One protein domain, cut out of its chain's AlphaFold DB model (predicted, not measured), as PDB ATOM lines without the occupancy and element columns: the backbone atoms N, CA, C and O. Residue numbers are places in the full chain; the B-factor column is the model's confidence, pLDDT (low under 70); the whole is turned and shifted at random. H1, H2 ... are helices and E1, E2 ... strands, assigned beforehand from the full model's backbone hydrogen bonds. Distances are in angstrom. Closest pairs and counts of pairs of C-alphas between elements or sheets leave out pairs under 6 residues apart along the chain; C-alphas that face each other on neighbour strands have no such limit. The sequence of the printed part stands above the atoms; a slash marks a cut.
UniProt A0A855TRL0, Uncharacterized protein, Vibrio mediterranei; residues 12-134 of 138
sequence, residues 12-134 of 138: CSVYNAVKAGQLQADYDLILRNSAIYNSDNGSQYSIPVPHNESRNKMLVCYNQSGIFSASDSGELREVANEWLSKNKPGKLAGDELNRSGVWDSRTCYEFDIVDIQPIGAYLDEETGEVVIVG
ATOM      1  N   CYS A  12      -9.655 -19.360 -10.239       52.44
ATOM      2  CA  CYS A  12     -10.497 -19.642  -9.066       52.44
ATOM      3  C   CYS A  12     -11.946 -19.153  -9.224       52.44
ATOM      4  O   CYS A  12     -12.875 -19.800  -8.746       52.44
ATOM      5  N   SER A  13     -12.150 -18.026  -9.911       56.22
ATOM      6  CA  SER A  13     -13.471 -17.409 -10.096       56.22
ATOM      7  C   SER A  13     -14.362 -18.221 -11.042       56.22
ATOM      8  O   SER A  13     -15.529 -18.461 -10.741       56.22
ATOM      9  N   VAL A  14     -13.799 -18.712 -12.149       58.47
ATOM     10  CA  VAL A  14     -14.525 -19.503 -13.155       58.47
ATOM     11  C   VAL A  14     -14.868 -20.896 -12.624       58.47
ATOM     12  O   VAL A  14     -15.980 -21.374 -12.826       58.47
ATOM     13  N   TYR A  15     -13.953 -21.535 -11.889       57.50
ATOM     14  CA  TYR A  15     -14.179 -22.864 -11.312       57.50
ATOM     15  C   TYR A  15     -15.347 -22.881 -10.313       57.50
ATOM     16  O   TYR A  15     -16.205 -23.764 -10.370       57.50
ATOM     17  N   ASN A  16     -15.425 -21.868  -9.447       63.94
ATOM     18  CA  ASN A  16     -16.534 -21.731  -8.504       63.94
ATOM     19  C   ASN A  16     -17.848 -21.374  -9.214       63.94
ATOM     20  O   ASN A  16     -18.894 -21.901  -8.844       63.94
ATOM     21  N   ALA A  17     -17.798 -20.560 -10.276       66.94
ATOM     22  CA  ALA A  17     -18.974 -20.230 -11.078       66.94
ATOM     23  C   ALA A  17     -19.566 -21.457 -11.796       66.94
ATOM     24  O   ALA A  17     -20.781 -21.637 -11.795       66.94
ATOM     25  N   VAL A  18     -18.729 -22.340 -12.355       72.12
ATOM     26  CA  VAL A  18     -19.192 -23.587 -12.998       72.12
ATOM     27  C   VAL A  18     -19.836 -24.526 -11.979       72.12
ATOM     28  O   VAL A  18     -20.909 -25.067 -12.240       72.12
ATOM     29  N   LYS A  19     -19.231 -24.688 -10.795       75.94
ATOM     30  CA  LYS A  19     -19.821 -25.482  -9.707       75.94
ATOM     31  C   LYS A  19     -21.156 -24.913  -9.229       75.94
ATOM     32  O   LYS A  19     -22.075 -25.686  -8.977       75.94
ATOM     33  N   ALA A  20     -21.269 -23.588  -9.130       72.81
ATOM     34  CA  ALA A  20     -22.507 -22.912  -8.744       72.81
ATOM     35  C   ALA A  20     -23.608 -23.095  -9.787       72.81
ATOM     36  O   ALA A  20     -24.737 -23.414  -9.424       72.81
ATOM     37  N   GLY A  21     -23.262 -22.990 -11.072       76.12
ATOM     38  CA  GLY A  21     -24.186 -23.275 -12.167       76.12
ATOM     39  C   GLY A  21     -24.675 -24.724 -12.163       76.12
ATOM     40  O   GLY A  21     -25.865 -24.961 -12.331       76.12
ATOM     41  N   GLN A  22     -23.788 -25.693 -11.910       81.44
ATOM     42  CA  GLN A  22     -24.182 -27.102 -11.780       81.44
ATOM     43  C   GLN A  22     -25.122 -27.326 -10.595       81.44
ATOM     44  O   GLN A  22     -26.154 -27.965 -10.752       81.44
ATOM     45  N   LEU A  23     -24.810 -26.762  -9.426       82.88
ATOM     46  CA  LEU A  23     -25.640 -26.938  -8.236       82.88
ATOM     47  C   LEU A  23     -27.041 -26.324  -8.413       82.88
ATOM     48  O   LEU A  23     -28.018 -26.935  -7.998       82.88
ATOM     49  N   GLN A  24     -27.142 -25.161  -9.072       81.50
ATOM     50  CA  GLN A  24     -28.426 -24.550  -9.447       81.50
ATOM     51  C   GLN A  24     -29.185 -25.343 -10.517       81.50
ATOM     52  O   GLN A  24     -30.407 -25.298 -10.545       81.50
ATOM     53  N   ALA A  25     -28.488 -26.045 -11.414       83.75
ATOM     54  CA  ALA A  25     -29.133 -26.920 -12.392       83.75
ATOM     55  C   ALA A  25     -29.625 -28.236 -11.762       83.75
ATOM     56  O   ALA A  25     -30.575 -28.842 -12.254       83.75
ATOM     57  N   ASP A  26     -28.973 -28.673 -10.685       85.94
ATOM     58  CA  ASP A  26     -29.251 -29.933 -10.005       85.94
ATOM     59  C   ASP A  26     -30.369 -29.815  -8.954       85.94
ATOM     60  O   ASP A  26     -31.151 -30.756  -8.778       85.94
ATOM     61  N   TYR A  27     -30.457 -28.672  -8.269       86.38
ATOM     62  CA  TYR A  27     -31.341 -28.448  -7.124       86.38
ATOM     63  C   TYR A  27     -32.102 -27.128  -7.228       86.38
ATOM     64  O   TYR A  27     -31.557 -26.122  -7.686       86.38
ATOM     65  N   ASP A  28     -33.322 -27.102  -6.688       83.62
ATOM     66  CA  ASP A  28     -34.077 -25.858  -6.550       83.62
ATOM     67  C   ASP A  28     -33.525 -25.011  -5.395       83.62
ATOM     68  O   ASP A  28     -33.919 -25.135  -4.230       83.62
ATOM     69  N   LEU A  29     -32.565 -24.152  -5.735       77.06
ATOM     70  CA  LEU A  29     -31.919 -23.220  -4.808       77.06
ATOM     71  C   LEU A  29     -32.590 -21.833  -4.777       77.06
ATOM     72  O   LEU A  29     -32.210 -20.995  -3.960       77.06
ATOM     73  N   ILE A  30     -33.542 -21.554  -5.680       62.50
ATOM     74  CA  ILE A  30     -34.055 -20.195  -5.954       62.50
ATOM     75  C   ILE A  30     -35.311 -19.878  -5.139       62.50
ATOM     76  O   ILE A  30     -35.557 -18.713  -4.799       62.50
ATOM     77  N   LEU A  31     -36.110 -20.883  -4.778       53.34
ATOM     78  CA  LEU A  31     -37.267 -20.650  -3.924       53.34
ATOM     79  C   LEU A  31     -36.798 -20.198  -2.533       53.34
ATOM     80  O   LEU A  31     -36.216 -20.965  -1.782       53.34
ATOM     81  N   ARG A  32     -37.118 -18.958  -2.138       46.03
ATOM     82  CA  ARG A  32     -36.865 -18.376  -0.795       46.03
ATOM     83  C   ARG A  32     -37.599 -19.090   0.363       46.03
ATOM     84  O   ARG A  32     -37.627 -18.580   1.477       46.03
ATOM     85  N   ASN A  33     -38.179 -20.255   0.082       45.00
ATOM     86  CA  ASN A  33     -38.822 -21.190   1.001       45.00
ATOM     87  C   ASN A  33     -38.211 -22.606   0.873       45.00
ATOM     88  O   ASN A  33     -38.852 -23.585   1.250       45.00
ATOM     89  N   SER A  34     -37.016 -22.723   0.277       51.78
ATOM     90  CA  SER A  34     -36.338 -23.973  -0.071       51.78
ATOM     91  C   SER A  34     -36.069 -24.821   1.170       51.78
ATOM     92  O   SER A  34     -35.095 -24.628   1.891       51.78
ATOM     93  N   ALA A  35     -37.006 -25.741   1.412       72.81
ATOM     94  CA  ALA A  35     -36.908 -26.912   2.273       72.81
ATOM     95  C   ALA A  35     -36.027 -26.707   3.516       72.81
ATOM     96  O   ALA A  35     -34.995 -27.360   3.699       72.81
ATOM     97  N   ILE A  36     -36.447 -25.770   4.371       85.50
ATOM     98  CA  ILE A  36     -35.916 -25.687   5.728       85.50
ATOM     99  C   ILE A  36     -36.346 -26.962   6.445       85.50
ATOM    100  O   ILE A  36     -37.537 -27.247   6.577       85.50
ATOM    101  N   TYR A  37     -35.363 -27.717   6.905       88.81
ATOM    102  CA  TYR A  37     -35.558 -28.899   7.715       88.81
ATOM    103  C   TYR A  37     -35.246 -28.569   9.172       88.81
ATOM    104  O   TYR A  37     -34.157 -28.085   9.479       88.81
ATOM    105  N   ASN A  38     -36.210 -28.813  10.059       90.12
ATOM    106  CA  ASN A  38     -35.994 -28.740  11.501       90.12
ATOM    107  C   ASN A  38     -35.582 -30.141  11.954       90.12
ATOM    108  O   ASN A  38     -36.418 -31.044  11.946       90.12
ATOM    109  N   SER A  39     -34.305 -30.311  12.278       88.25
ATOM    110  CA  SER A  39     -33.790 -31.581  12.788       88.25
ATOM    111  C   SER A  39     -34.221 -31.788  14.235       88.25
ATOM    112  O   SER A  39     -34.429 -30.828  14.987       88.25
ATOM    113  N   ASP A  40     -34.298 -33.049  14.644       88.75
ATOM    114  CA  ASP A  40     -34.550 -33.447  16.030       88.75
ATOM    115  C   ASP A  40     -33.464 -32.933  16.998       88.75
ATOM    116  O   ASP A  40     -33.698 -32.843  18.203       88.75
ATOM    117  N   ASN A  41     -32.299 -32.515  16.483       83.06
ATOM    118  CA  ASN A  41     -31.254 -31.853  17.268       83.06
ATOM    119  C   ASN A  41     -31.576 -30.388  17.648       83.06
ATOM    120  O   ASN A  41     -30.798 -29.747  18.354       83.06
ATOM    121  N   GLY A  42     -32.715 -29.849  17.195       83.75
ATOM    122  CA  GLY A  42     -33.176 -28.491  17.498       83.75
ATOM    123  C   GLY A  42     -32.633 -27.399  16.570       83.75
ATOM    124  O   GLY A  42     -32.985 -26.231  16.744       83.75
ATOM    125  N   SER A  43     -31.812 -27.755  15.579       86.69
ATOM    126  CA  SER A  43     -31.247 -26.836  14.587       86.69
ATOM    127  C   SER A  43     -31.978 -26.900  13.243       86.69
ATOM    128  O   SER A  43     -32.693 -27.851  12.918       86.69
ATOM    129  N   GLN A  44     -31.793 -25.848  12.442       88.69
ATOM    130  CA  GLN A  44     -32.361 -25.732  11.103       88.69
ATOM    131  C   GLN A  44     -31.301 -25.924  10.023       88.69
ATOM    132  O   GLN A  44     -30.260 -25.262  10.028       88.69
ATOM    133  N   TYR A  45     -31.638 -26.752   9.042       89.12
ATOM    134  CA  TYR A  45     -30.816 -27.061   7.877       89.12
ATOM    135  C   TYR A  45     -31.591 -26.757   6.603       89.12
ATOM    136  O   TYR A  45     -32.812 -26.616   6.616       89.12
ATOM    137  N   SER A  46     -30.882 -26.657   5.490       89.31
ATOM    138  CA  SER A  46     -31.493 -26.579   4.169       89.31
ATOM    139  C   SER A  46     -31.279 -27.904   3.454       89.31
ATOM    140  O   SER A  46     -30.134 -28.335   3.306       89.31
ATOM    141  N   ILE A  47     -32.366 -28.524   2.992       90.94
ATOM    142  CA  ILE A  47     -32.334 -29.757   2.191       90.94
ATOM    143  C   ILE A  47     -33.040 -29.493   0.857       90.94
ATOM    144  O   ILE A  47     -34.215 -29.829   0.709       90.94
ATOM    145  N   PRO A  48     -32.379 -28.832  -0.111       89.06
ATOM    146  CA  PRO A  48     -33.002 -28.481  -1.381       89.06
ATOM    147  C   PRO A  48     -33.540 -29.701  -2.128       89.06
ATOM    148  O   PRO A  48     -32.899 -30.752  -2.194       89.06
ATOM    149  N   VAL A  49     -34.713 -29.538  -2.735       85.88
ATOM    150  CA  VAL A  49     -35.326 -30.589  -3.548       85.88
ATOM    151  C   VAL A  49     -34.556 -30.692  -4.870       85.88
ATOM    152  O   VAL A  49     -34.320 -29.664  -5.515       85.88
ATOM    153  N   PRO A  50     -34.131 -31.895  -5.293       87.12
ATOM    154  CA  PRO A  50     -33.506 -32.064  -6.597       87.12
ATOM    155  C   PRO A  50     -34.524 -31.787  -7.709       87.12
ATOM    156  O   PRO A  50     -35.677 -32.204  -7.617       87.12
ATOM    157  N   HIS A  51     -34.099 -31.150  -8.802       83.56
ATOM    158  CA  HIS A  51     -34.970 -30.935  -9.967       83.56
ATOM    159  C   HIS A  51     -35.393 -32.245 -10.649       83.56
ATOM    160  O   HIS A  51     -36.401 -32.290 -11.352       83.56
ATOM    161  N   ASN A  52     -34.617 -33.311 -10.447       82.75
ATOM    162  CA  ASN A  52     -34.899 -34.646 -10.945       82.75
ATOM    163  C   ASN A  52     -35.063 -35.614  -9.767       82.75
ATOM    164  O   ASN A  52     -34.089 -35.928  -9.085       82.75
ATOM    165  N   GLU A  53     -36.273 -36.134  -9.569       73.19
ATOM    166  CA  GLU A  53     -36.581 -37.098  -8.503       73.19
ATOM    167  C   GLU A  53     -35.838 -38.435  -8.657       73.19
ATOM    168  O   GLU A  53     -35.605 -39.125  -7.667       73.19
ATOM    169  N   SER A  54     -35.398 -38.777  -9.877       77.25
ATOM    170  CA  SER A  54     -34.562 -39.961 -10.144       77.25
ATOM    171  C   SER A  54     -33.109 -39.782  -9.687       77.25
ATOM    172  O   SER A  54     -32.296 -40.697  -9.830       77.25
ATOM    173  N   ARG A  55     -32.732 -38.598  -9.187       83.00
ATOM    174  CA  ARG A  55     -31.392 -38.358  -8.655       83.00
ATOM    175  C   ARG A  55     -31.250 -39.104  -7.328       83.00
ATOM    176  O   ARG A  55     -31.855 -38.736  -6.325       83.00
ATOM    177  N   ASN A  56     -30.369 -40.099  -7.294       90.06
ATOM    178  CA  ASN A  56     -29.988 -40.805  -6.066       90.06
ATOM    179  C   ASN A  56     -28.973 -40.008  -5.231       90.06
ATOM    180  O   ASN A  56     -28.015 -40.569  -4.714       90.06
ATOM    181  N   LYS A  57     -29.151 -38.688  -5.135       93.06
ATOM    182  CA  LYS A  57     -28.312 -37.802  -4.328       93.06
ATOM    183  C   LYS A  57     -29.182 -36.792  -3.597       93.06
ATOM    184  O   LYS A  57     -30.226 -36.392  -4.113       93.06
ATOM    185  N   MET A  58     -28.735 -36.366  -2.425       92.25
ATOM    186  CA  MET A  58     -29.350 -35.281  -1.667       92.25
ATOM    187  C   MET A  58     -28.307 -34.257  -1.246       92.25
ATOM    188  O   MET A  58     -27.185 -34.615  -0.900       92.25
ATOM    189  N   LEU A  59     -28.693 -32.985  -1.251       92.62
ATOM    190  CA  LEU A  59     -27.868 -31.884  -0.776       92.62
ATOM    191  C   LEU A  59     -28.348 -31.465   0.612       92.62
ATOM    192  O   LEU A  59     -29.532 -31.183   0.787       92.62
ATOM    193  N   VAL A  60     -27.434 -31.391   1.576       91.81
ATOM    194  CA  VAL A  60     -27.711 -30.890   2.927       91.81
ATOM    195  C   VAL A  60     -26.744 -29.759   3.238       91.81
ATOM    196  O   VAL A  60     -25.534 -29.885   3.043       91.81
ATOM    197  N   CYS A  61     -27.284 -28.641   3.709       89.25
ATOM    198  CA  CYS A  61     -26.523 -27.443   4.023       89.25
ATOM    199  C   CYS A  61     -26.893 -26.899   5.397       89.25
ATOM    200  O   CYS A  61     -28.058 -26.933   5.800       89.25
ATOM    201  N   TYR A  62     -25.924 -26.288   6.073       86.69
ATOM    202  CA  TYR A  62     -26.228 -25.436   7.218       86.69
ATOM    203  C   TYR A  62     -27.048 -24.221   6.773       86.69
ATOM    204  O   TYR A  62     -26.803 -23.634   5.712       86.69
ATOM    205  N   ASN A  63     -28.024 -23.825   7.593       79.56
ATOM    206  CA  ASN A  63     -28.827 -22.638   7.304       79.56
ATOM    207  C   ASN A  63     -28.094 -21.331   7.663       79.56
ATOM    208  O   ASN A  63     -28.355 -20.285   7.073       79.56
ATOM    209  N   GLN A  64     -27.159 -21.384   8.615       69.12
ATOM    210  CA  GLN A  64     -26.339 -20.235   8.989       69.12
ATOM    211  C   GLN A  64     -25.146 -20.082   8.037       69.12
ATOM    212  O   GLN A  64     -24.374 -21.014   7.822       69.12
ATOM    213  N   SER A  65     -24.974 -18.881   7.486       57.47
ATOM    214  CA  SER A  65     -23.767 -18.491   6.759       57.47
ATOM    215  C   SER A  65     -22.652 -18.226   7.771       57.47
ATOM    216  O   SER A  65     -22.665 -17.205   8.458       57.47
ATOM    217  N   GLY A  66     -21.688 -19.131   7.892       49.59
ATOM    218  CA  GLY A  66     -20.576 -18.963   8.819       49.59
ATOM    219  C   GLY A  66     -19.314 -19.602   8.276       49.59
ATOM    220  O   GLY A  66     -19.240 -20.814   8.133       49.59
ATOM    221  N   ILE A  67     -18.277 -18.795   8.056       46.25
ATOM    222  CA  ILE A  67     -16.939 -19.238   7.622       46.25
ATOM    223  C   ILE A  67     -16.238 -20.149   8.670       46.25
ATOM    224  O   ILE A  67     -15.111 -20.586   8.461       46.25
ATOM    225  N   PHE A  68     -16.919 -20.439   9.793       50.22
ATOM    226  CA  PHE A  68     -16.447 -21.196  10.956       50.22
ATOM    227  C   PHE A  68     -17.414 -22.298  11.437       50.22
ATOM    228  O   PHE A  68     -17.115 -22.955  12.432       50.22
ATOM    229  N   SER A  69     -18.572 -22.509  10.796       49.22
ATOM    230  CA  SER A  69     -19.495 -23.577  11.204       49.22
ATOM    231  C   SER A  69     -18.998 -24.911  10.654       49.22
ATOM    232  O   SER A  69     -19.019 -25.104   9.438       49.22
ATOM    233  N   ALA A  70     -18.495 -25.750  11.566       53.16
ATOM    234  CA  ALA A  70     -18.164 -27.165  11.418       53.16
ATOM    235  C   ALA A  70     -17.904 -27.609   9.970       53.16
ATOM    236  O   ALA A  70     -18.810 -27.973   9.226       53.16
ATOM    237  N   SER A  71     -16.630 -27.640   9.581       56.12
ATOM    238  CA  SER A  71     -16.167 -28.287   8.346       56.12
ATOM    239  C   SER A  71     -16.332 -29.814   8.363       56.12
ATOM    240  O   SER A  71     -15.698 -30.502   7.567       56.12
ATOM    241  N   ASP A  72     -17.097 -30.342   9.314       67.25
ATOM    242  CA  ASP A  72     -17.309 -31.762   9.505       67.25
ATOM    243  C   ASP A  72     -18.648 -32.149   8.873       67.25
ATOM    244  O   ASP A  72     -19.696 -31.556   9.153       67.25
ATOM    245  N   SER A  73     -18.588 -33.120   7.969       80.19
ATOM    246  CA  SER A  73     -19.745 -33.704   7.300       80.19
ATOM    247  C   SER A  73     -20.599 -34.545   8.244       80.19
ATOM    248  O   SER A  73     -21.746 -34.821   7.897       80.19
ATOM    249  N   GLY A  74     -20.075 -34.922   9.420       86.88
ATOM    250  CA  GLY A  74     -20.750 -35.789  10.388       86.88
ATOM    251  C   GLY A  74     -22.166 -35.329  10.730       86.88
ATOM    252  O   GLY A  74     -23.122 -36.068  10.509       86.88
ATOM    253  N   GLU A  75     -22.327 -34.078  11.158       88.69
ATOM    254  CA  GLU A  75     -23.638 -33.524  11.523       88.69
ATOM    255  C   GLU A  75     -24.591 -33.452  10.317       88.69
ATOM    256  O   GLU A  75     -25.762 -33.811  10.409       88.69
ATOM    257  N   LEU A  76     -24.093 -33.062   9.138       91.00
ATOM    258  CA  LEU A  76     -24.919 -33.007   7.927       91.00
ATOM    259  C   LEU A  76     -25.332 -34.401   7.443       91.00
ATOM    260  O   LEU A  76     -26.413 -34.550   6.875       91.00
ATOM    261  N   ARG A  77     -24.506 -35.423   7.689       94.06
ATOM    262  CA  ARG A  77     -24.823 -36.830   7.426       94.06
ATOM    263  C   ARG A  77     -25.864 -37.361   8.407       94.06
ATOM    264  O   ARG A  77     -26.768 -38.076   7.984       94.06
ATOM    265  N   GLU A  78     -25.767 -37.012   9.687       93.00
ATOM    266  CA  GLU A  78     -26.787 -37.348  10.689       93.00
ATOM    267  C   GLU A  78     -28.142 -36.762  10.295       93.00
ATOM    268  O   GLU A  78     -29.125 -37.495  10.208       93.00
ATOM    269  N   VAL A  79     -28.174 -35.478   9.928       92.94
ATOM    270  CA  VAL A  79     -29.380 -34.806   9.427       92.94
ATOM    271  C   VAL A  79     -29.886 -35.441   8.127       92.94
ATOM    272  O   VAL A  79     -31.093 -35.619   7.955       92.94
ATOM    273  N   ALA A  80     -28.988 -35.823   7.210       94.06
ATOM    274  CA  ALA A  80     -29.360 -36.530   5.985       94.06
ATOM    275  C   ALA A  80     -30.054 -37.865   6.296       94.06
ATOM    276  O   ALA A  80     -31.124 -38.145   5.758       94.06
ATOM    277  N   ASN A  81     -29.478 -38.666   7.195       94.88
ATOM    278  CA  ASN A  81     -30.043 -39.943   7.628       94.88
ATOM    279  C   ASN A  81     -31.364 -39.764   8.381       94.88
ATOM    280  O   ASN A  81     -32.295 -40.536   8.163       94.88
ATOM    281  N   GLU A  82     -31.480 -38.733   9.216       94.44
ATOM    282  CA  GLU A  82     -32.727 -38.387   9.895       94.44
ATOM    283  C   GLU A  82     -33.835 -38.102   8.871       94.44
ATOM    284  O   GLU A  82     -34.908 -38.709   8.921       94.44
ATOM    285  N   TRP A  83     -33.553 -37.256   7.876       93.12
ATOM    286  CA  TRP A  83     -34.498 -36.956   6.805       93.12
ATOM    287  C   TRP A  83     -34.854 -38.204   5.987       93.12
ATOM    288  O   TRP A  83     -36.033 -38.436   5.708       93.12
ATOM    289  N   LEU A  84     -33.867 -39.035   5.627       93.31
ATOM    290  CA  LEU A  84     -34.085 -40.275   4.874       93.31
ATOM    291  C   LEU A  84     -34.935 -41.275   5.660       93.31
ATOM    292  O   LEU A  84     -35.865 -41.834   5.093       93.31
ATOM    293  N   SER A  85     -34.710 -41.436   6.965       92.31
ATOM    294  CA  SER A  85     -35.517 -42.339   7.796       92.31
ATOM    295  C   SER A  85     -37.006 -41.962   7.806       92.31
ATOM    296  O   SER A  85     -37.865 -42.842   7.820       92.31
ATOM    297  N   LYS A  86     -37.315 -40.659   7.723       89.62
ATOM    298  CA  LYS A  86     -38.683 -40.116   7.740       89.62
ATOM    299  C   LYS A  86     -39.343 -40.088   6.355       89.62
ATOM    300  O   LYS A  86     -40.559 -40.217   6.264       89.62
ATOM    301  N   ASN A  87     -38.567 -39.898   5.283       89.56
ATOM    302  CA  ASN A  87     -39.099 -39.633   3.935       89.56
ATOM    303  C   ASN A  87     -38.813 -40.746   2.912       89.56
ATOM    304  O   ASN A  87     -39.513 -40.849   1.906       89.56
ATOM    305  N   LYS A  88     -37.775 -41.559   3.132       88.94
ATOM    306  CA  LYS A  88     -37.344 -42.668   2.267       88.94
ATOM    307  C   LYS A  88     -36.871 -43.866   3.118       88.94
ATOM    308  O   LYS A  88     -35.669 -44.146   3.142       88.94
ATOM    309  N   PRO A  89     -37.785 -44.577   3.814       87.88
ATOM    310  CA  PRO A  89     -37.429 -45.732   4.641       87.88
ATOM    311  C   PRO A  89     -36.592 -46.761   3.868       87.88
ATOM    312  O   PRO A  89     -36.823 -46.989   2.681       87.88
ATOM    313  N   GLY A  90     -35.602 -47.361   4.532       86.06
ATOM    314  CA  GLY A  90     -34.669 -48.303   3.898       86.06
ATOM    315  C   GLY A  90     -33.487 -47.653   3.165       86.06
ATOM    316  O   GLY A  90     -32.667 -48.369   2.592       86.06
ATOM    317  N   LYS A  91     -33.372 -46.317   3.179       91.31
ATOM    318  CA  LYS A  91     -32.253 -45.578   2.576       91.31
ATOM    319  C   LYS A  91     -31.339 -44.932   3.619       91.31
ATOM    320  O   LYS A  91     -31.795 -44.543   4.691       91.31
ATOM    321  N   LEU A  92     -30.067 -44.752   3.261       93.56
ATOM    322  CA  LEU A  92     -29.052 -44.039   4.046       93.56
ATOM    323  C   LEU A  92     -28.201 -43.110   3.173       93.56
ATOM    324  O   LEU A  92     -28.101 -43.284   1.956       93.56
ATOM    325  N   ALA A  93     -27.567 -42.131   3.817       93.62
ATOM    326  CA  ALA A  93     -26.550 -41.275   3.228       93.62
ATOM    327  C   ALA A  93     -25.240 -42.065   3.057       93.62
ATOM    328  O   ALA A  93     -24.618 -42.480   4.037       93.62
ATOM    329  N   GLY A  94     -24.837 -42.272   1.805       92.12
ATOM    330  CA  GLY A  94     -23.631 -42.976   1.373       92.12
ATOM    331  C   GLY A  94     -22.436 -42.038   1.202       92.12
ATOM    332  O   GLY A  94     -22.155 -41.219   2.076       92.12
ATOM    333  N   ASP A  95     -21.711 -42.160   0.093       92.88
ATOM    334  CA  ASP A  95     -20.543 -41.321  -0.190       92.88
ATOM    335  C   ASP A  95     -20.897 -39.831  -0.188       92.88
ATOM    336  O   ASP A  95     -22.001 -39.428  -0.562       92.88
ATOM    337  N   GLU A  96     -19.949 -39.008   0.253       92.19
ATOM    338  CA  GLU A  96     -20.130 -37.565   0.377       92.19
ATOM    339  C   GLU A  96     -19.252 -36.779  -0.592       92.19
ATOM    340  O   GLU A  96     -18.099 -37.116  -0.864       92.19
ATOM    341  N   LEU A  97     -19.797 -35.670  -1.079       89.75
ATOM    342  CA  LEU A  97     -19.105 -34.704  -1.909       89.75
ATOM    343  C   LEU A  97     -19.273 -33.308  -1.315       89.75
ATOM    344  O   LEU A  97     -20.380 -32.781  -1.217       89.75
ATOM    345  N   ASN A  98     -18.151 -32.682  -0.962       87.69
ATOM    346  CA  ASN A  98     -18.151 -31.322  -0.438       87.69
ATOM    347  C   ASN A  98     -18.578 -30.320  -1.533       87.69
ATOM    348  O   ASN A  98     -17.919 -30.174  -2.570       87.69
ATOM    349  N   ARG A  99     -19.685 -29.616  -1.281       86.50
ATOM    350  CA  ARG A  99     -20.261 -28.550  -2.123       86.50
ATOM    351  C   ARG A  99     -20.238 -27.187  -1.419       86.50
ATOM    352  O   ARG A  99     -20.924 -26.257  -1.840       86.50
ATOM    353  N   SER A 100     -19.457 -27.058  -0.352       84.06
ATOM    354  CA  SER A 100     -19.345 -25.836   0.439       84.06
ATOM    355  C   SER A 100     -18.766 -24.685  -0.378       84.06
ATOM    356  O   SER A 100     -17.957 -24.884  -1.286       84.06
ATOM    357  N   GLY A 101     -19.183 -23.461  -0.062       75.12
ATOM    358  CA  GLY A 101     -18.712 -22.261  -0.755       75.12
ATOM    359  C   GLY A 101     -19.390 -21.993  -2.105       75.12
ATOM    360  O   GLY A 101     -19.138 -20.952  -2.705       75.12
ATOM    361  N   VAL A 102     -20.247 -22.907  -2.576       76.62
ATOM    362  CA  VAL A 102     -20.891 -22.839  -3.897       76.62
ATOM    363  C   VAL A 102     -22.246 -22.123  -3.846       76.62
ATOM    364  O   VAL A 102     -22.517 -21.277  -4.695       76.62
ATOM    365  N   TRP A 103     -23.080 -22.422  -2.845       75.50
ATOM    366  CA  TRP A 103     -24.373 -21.764  -2.623       75.50
ATOM    367  C   TRP A 103     -24.272 -20.788  -1.452       75.50
ATOM    368  O   TRP A 103     -24.085 -21.221  -0.320       75.50
ATOM    369  N   ASP A 104     -24.348 -19.481  -1.720       74.50
ATOM    370  CA  ASP A 104     -24.314 -18.398  -0.717       74.50
ATOM    371  C   ASP A 104     -23.197 -18.531   0.338       74.50
ATOM    372  O   ASP A 104     -23.360 -18.164   1.501       74.50
ATOM    373  N   SER A 105     -22.059 -19.111  -0.057       74.06
ATOM    374  CA  SER A 105     -20.941 -19.437   0.838       74.06
ATOM    375  C   SER A 105     -21.292 -20.353   2.024       74.06
ATOM    376  O   SER A 105     -20.538 -20.414   2.994       74.06
ATOM    377  N   ARG A 106     -22.404 -21.092   1.950       80.94
ATOM    378  CA  ARG A 106     -22.824 -22.073   2.956       80.94
ATOM    379  C   ARG A 106     -21.900 -23.289   2.958       80.94
ATOM    380  O   ARG A 106     -21.312 -23.646   1.931       80.94
ATOM    381  N   THR A 107     -21.832 -23.953   4.106       85.88
ATOM    382  CA  THR A 107     -21.258 -25.295   4.222       85.88
ATOM    383  C   THR A 107     -22.315 -26.309   3.791       85.88
ATOM    384  O   THR A 107     -23.403 -26.356   4.368       85.88
ATOM    385  N   CYS A 108     -22.005 -27.080   2.748       87.56
ATOM    386  CA  CYS A 108     -22.928 -27.996   2.084       87.56
ATOM    387  C   CYS A 108     -22.222 -29.292   1.703       87.56
ATOM    388  O   CYS A 108     -21.110 -29.263   1.165       87.56
ATOM    389  N   TYR A 109     -22.908 -30.412   1.890       91.38
ATOM    390  CA  TYR A 109     -22.460 -31.721   1.437       91.38
ATOM    391  C   TYR A 109     -23.564 -32.390   0.628       91.38
ATOM    392  O   TYR A 109     -24.745 -32.325   0.967       91.38
ATOM    393  N   GLU A 110     -23.162 -32.989  -0.485       93.25
ATOM    394  CA  GLU A 110     -24.016 -33.833  -1.306       93.25
ATOM    395  C   GLU A 110     -23.730 -35.290  -0.952       93.25
ATOM    396  O   GLU A 110     -22.579 -35.712  -1.011       93.25
ATOM    397  N   PHE A 111     -24.763 -36.043  -0.593       95.06
ATOM    398  CA  PHE A 111     -24.661 -37.451  -0.233       95.06
ATOM    399  C   PHE A 111     -25.324 -38.316  -1.294       95.06
ATOM    400  O   PHE A 111     -26.405 -37.974  -1.783       95.06
ATOM    401  N   ASP A 112     -24.707 -39.445  -1.625       94.75
ATOM    402  CA  ASP A 112     -25.395 -40.527  -2.324       94.75
ATOM    403  C   ASP A 112     -26.509 -41.108  -1.448       94.75
ATOM    404  O   ASP A 112     -26.365 -41.219  -0.235       94.75
ATOM    405  N   ILE A 113     -27.631 -41.479  -2.060       93.25
ATOM    406  CA  ILE A 113     -28.725 -42.178  -1.386       93.25
ATOM    407  C   ILE A 113     -28.597 -43.655  -1.734       93.25
ATOM    408  O   ILE A 113     -28.842 -44.052  -2.876       93.25
ATOM    409  N   VAL A 114     -28.218 -44.461  -0.748       92.69
ATOM    410  CA  VAL A 114     -27.975 -45.900  -0.907       92.69
ATOM    411  C   VAL A 114     -29.000 -46.717  -0.131       92.69
ATOM    412  O   VAL A 114     -29.602 -46.225   0.822       92.69
ATOM    413  N   ASP A 115     -29.217 -47.959  -0.549       88.00
ATOM    414  CA  ASP A 115     -29.998 -48.935   0.213       88.00
ATOM    415  C   ASP A 115     -29.234 -49.389   1.459       88.00
ATOM    416  O   ASP A 115     -28.013 -49.573   1.415       88.00
ATOM    417  N   ILE A 116     -29.955 -49.600   2.563       81.31
ATOM    418  CA  ILE A 116     -29.405 -50.293   3.730       81.31
ATOM    419  C   ILE A 116     -29.052 -51.714   3.287       81.31
ATOM    420  O   ILE A 116     -29.935 -52.505   2.960       81.31
ATOM    421  N   GLN A 117     -27.760 -52.041   3.253       69.25
ATOM    422  CA  GLN A 117     -27.342 -53.419   3.031       69.25
ATOM    423  C   GLN A 117     -27.501 -54.208   4.336       69.25
ATOM    424  O   GLN A 117     -27.022 -53.743   5.376       69.25
ATOM    425  N   PRO A 118     -28.141 -55.390   4.308       65.56
ATOM    426  CA  PRO A 118     -28.191 -56.249   5.477       65.56
ATOM    427  C   PRO A 118     -26.771 -56.668   5.867       65.56
ATOM    428  O   PRO A 118     -25.924 -56.963   5.024       65.56
ATOM    429  N   ILE A 119     -26.518 -56.681   7.172       63.97
ATOM    430  CA  ILE A 119     -25.208 -56.978   7.762       63.97
ATOM    431  C   ILE A 119     -24.939 -58.491   7.716       63.97
ATOM    432  O   ILE A 119     -23.789 -58.929   7.698       63.97
ATOM    433  N   GLY A 120     -25.997 -59.301   7.642       64.06
ATOM    434  CA  GLY A 120     -25.917 -60.742   7.438       64.06
ATOM    435  C   GLY A 120     -27.290 -61.401   7.484       64.06
ATOM    436  O   GLY A 120     -28.293 -60.749   7.751       64.06
ATOM    437  N   ALA A 121     -27.332 -62.707   7.243       76.75
ATOM    438  CA  ALA A 121     -28.508 -63.531   7.487       76.75
ATOM    439  C   ALA A 121     -28.072 -64.832   8.165       76.75
ATOM    440  O   ALA A 121     -27.006 -65.364   7.843       76.75
ATOM    441  N   TYR A 122     -28.877 -65.336   9.096       74.94
ATOM    442  CA  TYR A 122     -28.676 -66.647   9.709       74.94
ATOM    443  C   TYR A 122     -29.973 -67.455   9.684       74.94
ATOM    444  O   TYR A 122     -31.066 -66.896   9.658       74.94
ATOM    445  N   LEU A 123     -29.843 -68.781   9.646       78.75
ATOM    446  CA  LEU A 123     -30.969 -69.696   9.798       78.75
ATOM    447  C   LEU A 123     -31.182 -69.922  11.294       78.75
ATOM    448  O   LEU A 123     -30.259 -70.365  11.977       78.75
ATOM    449  N   ASP A 124     -32.364 -69.599  11.797       78.69
ATOM    450  CA  ASP A 124     -32.768 -69.994  13.139       78.69
ATOM    451  C   ASP A 124     -33.037 -71.506  13.140       78.69
ATOM    452  O   ASP A 124     -33.920 -72.003  12.440       78.69
ATOM    453  N   GLU A 125     -32.230 -72.254  13.889       80.06
ATOM    454  CA  GLU A 125     -32.289 -73.717  13.930       80.06
ATOM    455  C   GLU A 125     -33.506 -74.251  14.707       80.06
ATOM    456  O   GLU A 125     -33.889 -75.404  14.507       80.06
ATOM    457  N   GLU A 126     -34.136 -73.437  15.562       80.31
ATOM    458  CA  GLU A 126     -35.329 -73.839  16.319       80.31
ATOM    459  C   GLU A 126     -36.611 -73.660  15.504       80.31
ATOM    460  O   GLU A 126     -37.530 -74.478  15.592       80.31
ATOM    461  N   THR A 127     -36.676 -72.598  14.699       83.38
ATOM    462  CA  THR A 127     -37.880 -72.230  13.938       83.38
ATOM    463  C   THR A 127     -37.785 -72.584  12.454       83.38
ATOM    464  O   THR A 127     -38.810 -72.744  11.789       83.38
ATOM    465  N   GLY A 128     -36.571 -72.759  11.926       81.12
ATOM    466  CA  GLY A 128     -36.306 -72.949  10.501       81.12
ATOM    467  C   GLY A 128     -36.451 -71.670   9.670       81.12
ATOM    468  O   GLY A 128     -36.452 -71.745   8.439       81.12
ATOM    469  N   GLU A 129     -36.591 -70.506  10.309       83.12
ATOM    470  CA  GLU A 129     -36.748 -69.220   9.630       83.12
ATOM    471  C   GLU A 129     -35.393 -68.582   9.297       83.12
ATOM    472  O   GLU A 129     -34.424 -68.667  10.052       83.12
ATOM    473  N   VAL A 130     -35.314 -67.919   8.140       75.94
ATOM    474  CA  VAL A 130     -34.143 -67.112   7.778       75.94
ATOM    475  C   VAL A 130     -34.304 -65.737   8.407       75.94
ATOM    476  O   VAL A 130     -35.162 -64.958   7.996       75.94
ATOM    477  N   VAL A 131     -33.455 -65.430   9.381       75.62
ATOM    478  CA  VAL A 131     -33.410 -64.128  10.043       75.62
ATOM    479  C   VAL A 131     -32.392 -63.249   9.325       75.62
ATOM    480  O   VAL A 131     -31.199 -63.566   9.286       75.62
ATOM    481  N   ILE A 132     -32.853 -62.133   8.757       70.62
ATOM    482  CA  ILE A 132     -31.997 -61.139   8.103       70.62
ATOM    483  C   ILE A 132     -31.644 -60.051   9.120       70.62
ATOM    484  O   ILE A 132     -32.503 -59.355   9.655       70.62
ATOM    485  N   VAL A 133     -30.354 -59.896   9.402       64.94
ATOM    486  CA  VAL A 133     -29.832 -58.913  10.351       64.94
ATOM    487  C   VAL A 133     -29.577 -57.603   9.614       64.94
ATOM    488  O   VAL A 133     -28.716 -57.529   8.737       64.94
ATOM    489  N   GLY A 134     -30.298 -56.551   9.999       56.03
ATOM    490  CA  GLY A 134     -30.146 -55.208   9.430       56.03
ATOM    491  C   GLY A 134     -31.256 -54.777   8.469       56.03
ATOM    492  O   GLY A 134     -31.179 -53.669   7.947       56.03
TER     493      GLY A 134
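Overview. This is residues 12 to 134 of the 138 residues of an uncharacterized protein of Vibrio mediterranei (UniProt A0A855TRL0). A strongly twisted sheet of five strands has the helix H2 packed over one face, while a second helix, H1, only grazes the sheet with its residues 23 to 26. Past this body, the chain runs out into a slender hairpin, E6 and E7, that makes much of the length; its turn, residues 124 to 129, sticks out free. The printed part has 123 residues with two named helices and seven named strands, in the order H1 E1 E2 E3 H2 E4 E5 E6 E7, a mixed class. The large sheet runs E1 - E2 - E3 - E5 - E4, antiparallel throughout. The whole is loose, with a radius of gyration of the C-alphas of 17.7 A and spans of 65 by 29 by 26 A.

Along the chain. Find C-alpha 12 at (-10.497, -19.642, -9.066); from there H1, residues 12 to 26, runs 21.4 A. Next come the short strands E1, residues 36 to 38, and E2, residues 44 to 46, then E3, residues 57 to 62, 17.0 A long. H2, residues 73 to 87, begins at C-alpha 73 at (-19.745, -33.704, 7.300) and covers 20.5 A. E4, residues 91 to 98, is 20.3 A long and bends by 57 degrees at residue 95; E5, residues 108 to 115, is 22.2 A long. E6, residues 120 to 123, and E7, residues 130 to 133, come last; E7 ends at C-alpha 133 at (-29.832, -58.913, 10.351).

Arrangement. Start in the large sheet, where E1, E2 and E3 form a meander, each strand the antiparallel neighbour of the one before. Look for N 37 and O 45 at 2.8 A between E1 and E2, and N 46 and O 61 at 2.9 A between E2 and E3. E3 is staggered: its residues 57 to 61 pair with E5, with N 58 and O 111 at 2.9 A. E5 and the edge strand E4 form a hairpin, with N 94 and O 112 at 2.8 A. H2 is on the sheet, in two layers, a helix on one face of a sheet; its closest C-alphas to E4 are Asn 81 and Leu 92, 5.5 A apart, and to E3 Leu 76 and Val 60, 6.1 A. E3, H2 and E4 make a split strand-helix-strand unit, two strands running the same way with E5 between them, its crossover right-handed. E6 and E7 form a hairpin, with N 131 and O 122 at 2.8 A, and E6 is apart from E5. In H1 and H2 every O i to N i+4 pair is within hydrogen-bond range.

Size, cuts and confidence. The two C-alphas farthest apart are those of Ser 13 and Glu 126, 66.0 A. The printed part has no cut, and no link is long. Mean pLDDT of the printed part is 79.6; look for values under 70 at residues 12 to 17, 30 to 34, 64 to 72, 117 to 120 and 133 to 134.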